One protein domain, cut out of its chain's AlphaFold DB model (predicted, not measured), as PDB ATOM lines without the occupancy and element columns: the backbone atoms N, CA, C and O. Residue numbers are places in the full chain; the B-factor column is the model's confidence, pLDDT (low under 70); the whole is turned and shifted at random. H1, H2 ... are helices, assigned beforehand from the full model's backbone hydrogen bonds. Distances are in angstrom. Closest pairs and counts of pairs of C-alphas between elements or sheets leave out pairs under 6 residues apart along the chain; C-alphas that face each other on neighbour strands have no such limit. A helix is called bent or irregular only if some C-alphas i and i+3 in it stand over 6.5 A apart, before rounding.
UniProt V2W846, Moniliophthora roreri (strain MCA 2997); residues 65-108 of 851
ATOM      1  N   ARG A  65       9.138 -38.471  -9.472       80.00
ATOM      2  CA  ARG A  65       9.299 -37.777 -10.760       80.00
ATOM      3  C   ARG A  65      10.388 -38.410 -11.630       80.00
ATOM      4  O   ARG A  65      10.900 -37.776 -12.547       80.00
ATOM      5  N   LEU A  66      10.758 -39.659 -11.336       80.12
ATOM      6  CA  LEU A  66      11.802 -40.364 -12.075       80.12
ATOM      7  C   LEU A  66      11.340 -40.756 -13.480       80.12
ATOM      8  O   LEU A  66      12.131 -40.682 -14.409       80.12
ATOM      9  N   GLN A  67      10.070 -41.131 -13.641       83.50
ATOM     10  CA  GLN A  67       9.548 -41.595 -14.925       83.50
ATOM     11  C   GLN A  67       9.707 -40.552 -16.053       83.50
ATOM     12  O   GLN A  67      10.318 -40.909 -17.058       83.50
ATOM     13  N   PRO A  68       9.286 -39.276 -15.902       84.19
ATOM     14  CA  PRO A  68       9.523 -38.254 -16.930       84.19
ATOM     15  C   PRO A  68      11.001 -38.077 -17.298       84.19
ATOM     16  O   PRO A  68      11.338 -37.819 -18.450       84.19
ATOM     17  N   LEU A  69      11.901 -38.234 -16.320       84.50
ATOM     18  CA  LEU A  69      13.337 -38.143 -16.562       84.50
ATOM     19  C   LEU A  69      13.860 -39.362 -17.330       84.50
ATOM     20  O   LEU A  69      14.686 -39.196 -18.224       84.50
ATOM     21  N   THR A  70      13.377 -40.563 -17.010       84.69
ATOM     22  CA  THR A  70      13.700 -41.779 -17.764       84.69
ATOM     23  C   THR A  70      13.219 -41.657 -19.206       84.69
ATOM     24  O   THR A  70      14.019 -41.861 -20.105       84.69
ATOM     25  N   GLU A  71      11.979 -41.218 -19.440       87.44
ATOM     26  CA  GLU A  71      11.434 -40.967 -20.788       87.44
ATOM     27  C   GLU A  71      12.218 -39.876 -21.546       87.44
ATOM     28  O   GLU A  71      12.275 -39.847 -22.776       87.44
ATOM     29  N   ALA A  72      12.842 -38.942 -20.826       85.94
ATOM     30  CA  ALA A  72      13.693 -37.928 -21.432       85.94
ATOM     31  C   ALA A  72      15.089 -38.422 -21.822       85.94
ATOM     32  O   ALA A  72      15.682 -37.844 -22.734       85.94
ATOM     33  N   LEU A  73      15.597 -39.443 -21.134       85.19
ATOM     34  CA  LEU A  73      16.899 -40.054 -21.382       85.19
ATOM     35  C   LEU A  73      16.817 -41.197 -22.399       85.19
ATOM     36  O   LEU A  73      17.682 -41.280 -23.257       85.19
ATOM     37  N   ASP A  74      15.801 -42.046 -22.281       82.75
ATOM     38  CA  ASP A  74      15.533 -43.211 -23.129       82.75
ATOM     39  C   ASP A  74      14.764 -42.759 -24.381       82.75
ATOM     40  O   ASP A  74      13.531 -42.739 -24.410       82.75
ATOM     41  N   ASP A  75      15.495 -42.270 -25.386       75.62
ATOM     42  CA  ASP A  75      14.896 -41.625 -26.563       75.62
ATOM     43  C   ASP A  75      14.293 -42.663 -27.525       75.62
ATOM     44  O   ASP A  75      13.257 -42.417 -28.164       75.62
ATOM     45  N   ASP A  76      14.908 -43.848 -27.585       75.50
ATOM     46  CA  ASP A  76      14.448 -44.986 -28.383       75.50
ATOM     47  C   ASP A  76      13.439 -45.890 -27.651       75.50
ATOM     48  O   ASP A  76      12.792 -46.725 -28.290       75.50
ATOM     49  N   VAL A  77      13.216 -45.648 -26.354       75.31
ATOM     50  CA  VAL A  77      12.270 -46.379 -25.494       75.31
ATOM     51  C   VAL A  77      12.670 -47.856 -25.352       75.31
ATOM     52  O   VAL A  77      11.844 -48.752 -25.149       75.31
ATOM     53  N   SER A  78      13.969 -48.136 -25.455       76.19
ATOM     54  CA  SER A  78      14.545 -49.475 -25.342       76.19
ATOM     55  C   SER A  78      14.518 -50.032 -23.922       76.19
ATOM     56  O   SER A  78      14.809 -51.218 -23.744       76.19
ATOM     57  N   SER A  79      14.135 -49.228 -22.921       74.31
ATOM     58  CA  SER A  79      14.227 -49.496 -21.479       74.31
ATOM     59  C   SER A  79      15.658 -49.525 -20.919       74.31
ATOM     60  O   SER A  79      15.846 -49.753 -19.720       74.31
ATOM     61  N   PHE A  80      16.666 -49.237 -21.751       77.44
ATOM     62  CA  PHE A  80      18.071 -49.147 -21.363       77.44
ATOM     63  C   PHE A  80      18.666 -47.817 -21.815       77.44
ATOM     64  O   PHE A  80      18.808 -47.569 -23.000       77.44
ATOM     65  N   VAL A  81      19.123 -46.998 -20.866       80.19
ATOM     66  CA  VAL A  81      19.786 -45.732 -21.199       80.19
ATOM     67  C   VAL A  81      21.254 -45.984 -21.558       80.19
ATOM     68  O   VAL A  81      22.063 -46.382 -20.713       80.19
ATOM     69  N   THR A  82      21.612 -45.723 -22.809       84.44
ATOM     70  CA  THR A  82      22.974 -45.836 -23.342       84.44
ATOM     71  C   THR A  82      23.823 -44.596 -23.037       84.44
ATOM     72  O   THR A  82      23.324 -43.495 -22.807       84.44
ATOM     73  N   ILE A  83      25.154 -44.734 -23.090       85.25
ATOM     74  CA  ILE A  83      26.076 -43.589 -22.934       85.25
ATOM     75  C   ILE A  83      25.831 -42.535 -24.025       85.25
ATOM     76  O   ILE A  83      25.905 -41.336 -23.757       85.25
ATOM     77  N   THR A  84      25.516 -42.970 -25.247       85.81
ATOM     78  CA  THR A  84      25.206 -42.076 -26.370       85.81
ATOM     79  C   THR A  84      23.975 -41.223 -26.078       85.81
ATOM     80  O   THR A  84      23.995 -40.019 -26.333       85.81
ATOM     81  N   GLU A  85      22.934 -41.804 -25.487       85.62
ATOM     82  CA  GLU A  85      21.732 -41.074 -25.085       85.62
ATOM     83  C   GLU A  85      22.003 -40.094 -23.947       85.62
ATOM     84  O   GLU A  85      21.593 -38.938 -24.031       85.62
ATOM     85  N   VAL A  86      22.783 -40.487 -22.933       86.62
ATOM     86  CA  VAL A  86      23.202 -39.563 -21.862       86.62
ATOM     87  C   VAL A  86      24.004 -38.391 -22.432       86.62
ATOM     88  O   VAL A  86      23.766 -37.234 -22.071       86.62
ATOM     89  N   ASN A  87      24.931 -38.655 -23.353       87.31
ATOM     90  CA  ASN A  87      25.710 -37.611 -24.021       87.31
ATOM     91  C   ASN A  87      24.808 -36.698 -24.861       87.31
ATOM     92  O   ASN A  87      24.952 -35.478 -24.816       87.31
ATOM     93  N   THR A  88      23.834 -37.262 -25.574       87.00
ATOM     94  CA  THR A  88      22.867 -36.495 -26.372       87.00
ATOM     95  C   THR A  88      21.987 -35.621 -25.478       87.00
ATOM     96  O   THR A  88      21.845 -34.422 -25.724       87.00
ATOM     97  N   PHE A  89      21.468 -36.179 -24.383       88.62
ATOM     98  CA  PHE A  89      20.662 -35.473 -23.390       88.62
ATOM     99  C   PHE A  89      21.427 -34.313 -22.746       88.62
ATOM    100  O   PHE A  89      20.897 -33.208 -22.629       88.62
ATOM    101  N   THR A  90      22.673 -34.545 -22.331       87.94
ATOM    102  CA  THR A  90      23.506 -33.521 -21.681       87.94
ATOM    103  C   THR A  90      23.982 -32.444 -22.656       87.94
ATOM    104  O   THR A  90      24.070 -31.282 -22.261       87.94
ATOM    105  N   THR A  91      24.216 -32.791 -23.925       87.50
ATOM    106  CA  THR A  91      24.609 -31.837 -24.980       87.50
ATOM    107  C   THR A  91      23.436 -30.967 -25.441       87.50
ATOM    108  O   THR A  91      23.636 -29.804 -25.773       87.50
ATOM    109  N   ALA A  92      22.202 -31.486 -25.406       86.56
ATOM    110  CA  ALA A  92      20.991 -30.731 -25.747       86.56
ATOM    111  C   ALA A  92      20.620 -29.641 -24.719       86.56
ATOM    112  O   ALA A  92      19.692 -28.861 -24.944       86.56
ATOM    113  N   ARG A  93      21.320 -29.586 -23.582       89.75
ATOM    114  CA  ARG A  93      21.108 -28.599 -22.524       89.75
ATOM    115  C   ARG A  93      21.395 -27.170 -23.019       89.75
ATOM    116  O   ARG A  93      22.453 -26.936 -23.605       89.75
ATOM    117  N   PRO A  94      20.549 -26.176 -22.687       88.81
ATOM    118  CA  PRO A  94      20.862 -24.770 -22.937       88.81
ATOM    119  C   PRO A  94      22.187 -24.344 -22.292       88.81
ATOM    120  O   PRO A  94      22.437 -24.643 -21.128       88.81
ATOM    121  N   LEU A  95      23.023 -23.591 -23.015       84.44
ATOM    122  CA  LEU A  95      24.337 -23.144 -22.520       84.44
ATOM    123  C   LEU A  95      24.256 -22.329 -21.220       84.44
ATOM    124  O   LEU A  95      25.172 -22.374 -20.407       84.44
ATOM    125  N   SER A  96      23.155 -21.601 -21.025       85.81
ATOM    126  CA  SER A  96      22.884 -20.805 -19.827       85.81
ATOM    127  C   SER A  96      22.414 -21.630 -18.626       85.81
ATOM    128  O   SER A  96      22.216 -21.066 -17.555       85.81
ATOM    129  N   TRP A  97      22.166 -22.932 -18.789       89.88
ATOM    130  CA  TRP A  97      21.620 -23.795 -17.745       89.88
ATOM    131  C   TRP A  97      22.664 -24.779 -17.229       89.88
ATOM    132  O   TRP A  97      23.444 -25.364 -17.984       89.88
ATOM    133  N   SER A  98      22.637 -25.020 -15.920       89.06
ATOM    134  CA  SER A  98      23.380 -26.109 -15.297       89.06
ATOM    135  C   SER A  98      22.706 -27.461 -15.547       89.06
ATOM    136  O   SER A  98      21.561 -27.552 -16.000       89.06
ATOM    137  N   LEU A  99      23.419 -28.553 -15.250       87.00
ATOM    138  CA  LEU A  99      22.853 -29.895 -15.398       87.00
ATOM    139  C   LEU A  99      21.651 -30.111 -14.468       87.00
ATOM    140  O   LEU A  99      20.658 -30.675 -14.906       87.00
ATOM    141  N   SER A 100      21.707 -29.618 -13.228       87.38
ATOM    142  CA  SER A 100      20.599 -29.721 -12.271       87.38
ATOM    143  C   SER A 100      19.362 -28.955 -12.742       87.38
ATOM    144  O   SER A 100      18.258 -29.488 -12.640       87.38
ATOM    145  N   HIS A 101      19.533 -27.761 -13.322       91.06
ATOM    146  CA  HIS A 101      18.436 -27.015 -13.945       91.06
ATOM    147  C   HIS A 101      17.806 -27.832 -15.084       91.06
ATOM    148  O   HIS A 101      16.591 -28.022 -15.118       91.06
ATOM    149  N   TRP A 102      18.624 -28.390 -15.981       92.06
ATOM    150  CA  TRP A 102      18.144 -29.206 -17.102       92.06
ATOM    151  C   TRP A 102      17.401 -30.467 -16.659       92.06
ATOM    152  O   TRP A 102      16.343 -30.793 -17.196       92.06
ATOM    153  N   THR A 103      17.910 -31.151 -15.638       90.69
ATOM    154  CA  THR A 103      17.239 -32.305 -15.037       90.69
ATOM    155  C   THR A 103      15.913 -31.903 -14.386       90.69
ATOM    156  O   THR A 103      14.923 -32.609 -14.555       90.69
ATOM    157  N   ALA A 104      15.851 -30.761 -13.690       91.62
ATOM    158  CA  ALA A 104      14.607 -30.259 -13.105       91.62
ATOM    159  C   ALA A 104      13.575 -29.839 -14.163       91.62
ATOM    160  O   ALA A 104      12.378 -30.039 -13.950       91.62
ATOM    161  N   TYR A 105      14.016 -29.325 -15.316       93.31
ATOM    162  CA  TYR A 105      13.127 -29.090 -16.452       93.31
ATOM    163  C   TYR A 105      12.460 -30.398 -16.886       93.31
ATOM    164  O   TYR A 105      11.242 -30.482 -16.873       93.31
ATOM    165  N   TRP A 106      13.208 -31.464 -17.168       91.88
ATOM    166  CA  TRP A 106      12.582 -32.725 -17.590       91.88
ATOM    167  C   TRP A 106      11.775 -33.429 -16.494       91.88
ATOM    168  O   TRP A 106      10.775 -34.069 -16.798       91.88
ATOM    169  N   ALA A 107      12.156 -33.278 -15.225       90.06
ATOM    170  CA  ALA A 107      11.422 -33.872 -14.107       90.06
ATOM    171  C   ALA A 107      10.106 -33.140 -13.769       90.06
ATOM    172  O   ALA A 107       9.194 -33.754 -13.209       90.06
ATOM    173  N   TYR A 108      10.007 -31.834 -14.052       90.12
ATOM    174  CA  TYR A 108       8.833 -31.025 -13.692       90.12
ATOM    175  C   TYR A 108       8.519 -29.886 -14.668       90.12
ATOM    176  O   TYR A 108       7.369 -29.722 -15.063       90.12
TER     177      TYR A 108
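What this domain is: This is residues 65 to 108 of the 851 residues of a protein of Moniliophthora roreri (strain MCA 2997) (UniProt V2W846). Three short helices are set as a flat triangle, H1 packed on the end part of H3 and meeting H2 near its own last residue. The corner between H2 and H3 is looser. The printed part has 44 residues, with H1, H2 and H3 in that order, no named strand, and is all helix. It is compact, with a radius of gyration of the C-alphas of 10.2 A and spans of 30 by 22 by 11 A.

How they stand to each other: H1, residues 65 to 73, touches H2, residues 83 to 91, about perpendicular at 80 degrees; their closest C-alphas, of Leu 73 and Glu 85, are 6.2 A apart. H1 touches H3, residues 99 to 108, at a steep tilt of 66 degrees, opposite ways; the closest C-alphas, of Leu 69 and Ala 107, are 5.3 A apart. H2 and H3 are close but not clearly touching, about perpendicular at 84 degrees, with their closest C-alphas, of Thr 90 and Leu 99, 7.3 A apart. Every O i to N i+4 pair is within hydrogen-bond range in H2 and H3, and 4 of 5 in H1.

Where its parts are: H1 begins at C-alpha 65 (9.299, -37.777, -10.760) and measures 13.3 A; it is neither bent nor irregular, but only just: C-alphas 65 and 68 are 6.2 A apart. H2 measures 12.0 A. H3 measures 14.2 A and ends at C-alpha 108 (8.833, -31.025, -13.692).

The domain as a whole: The C-alphas farthest apart, of Ser 78 and Ser 96, are 30.4 A apart. The links H1 to H2 and H2 to H3 are short. The printed part has no cut, and no printed residue is under 70 in pLDDT.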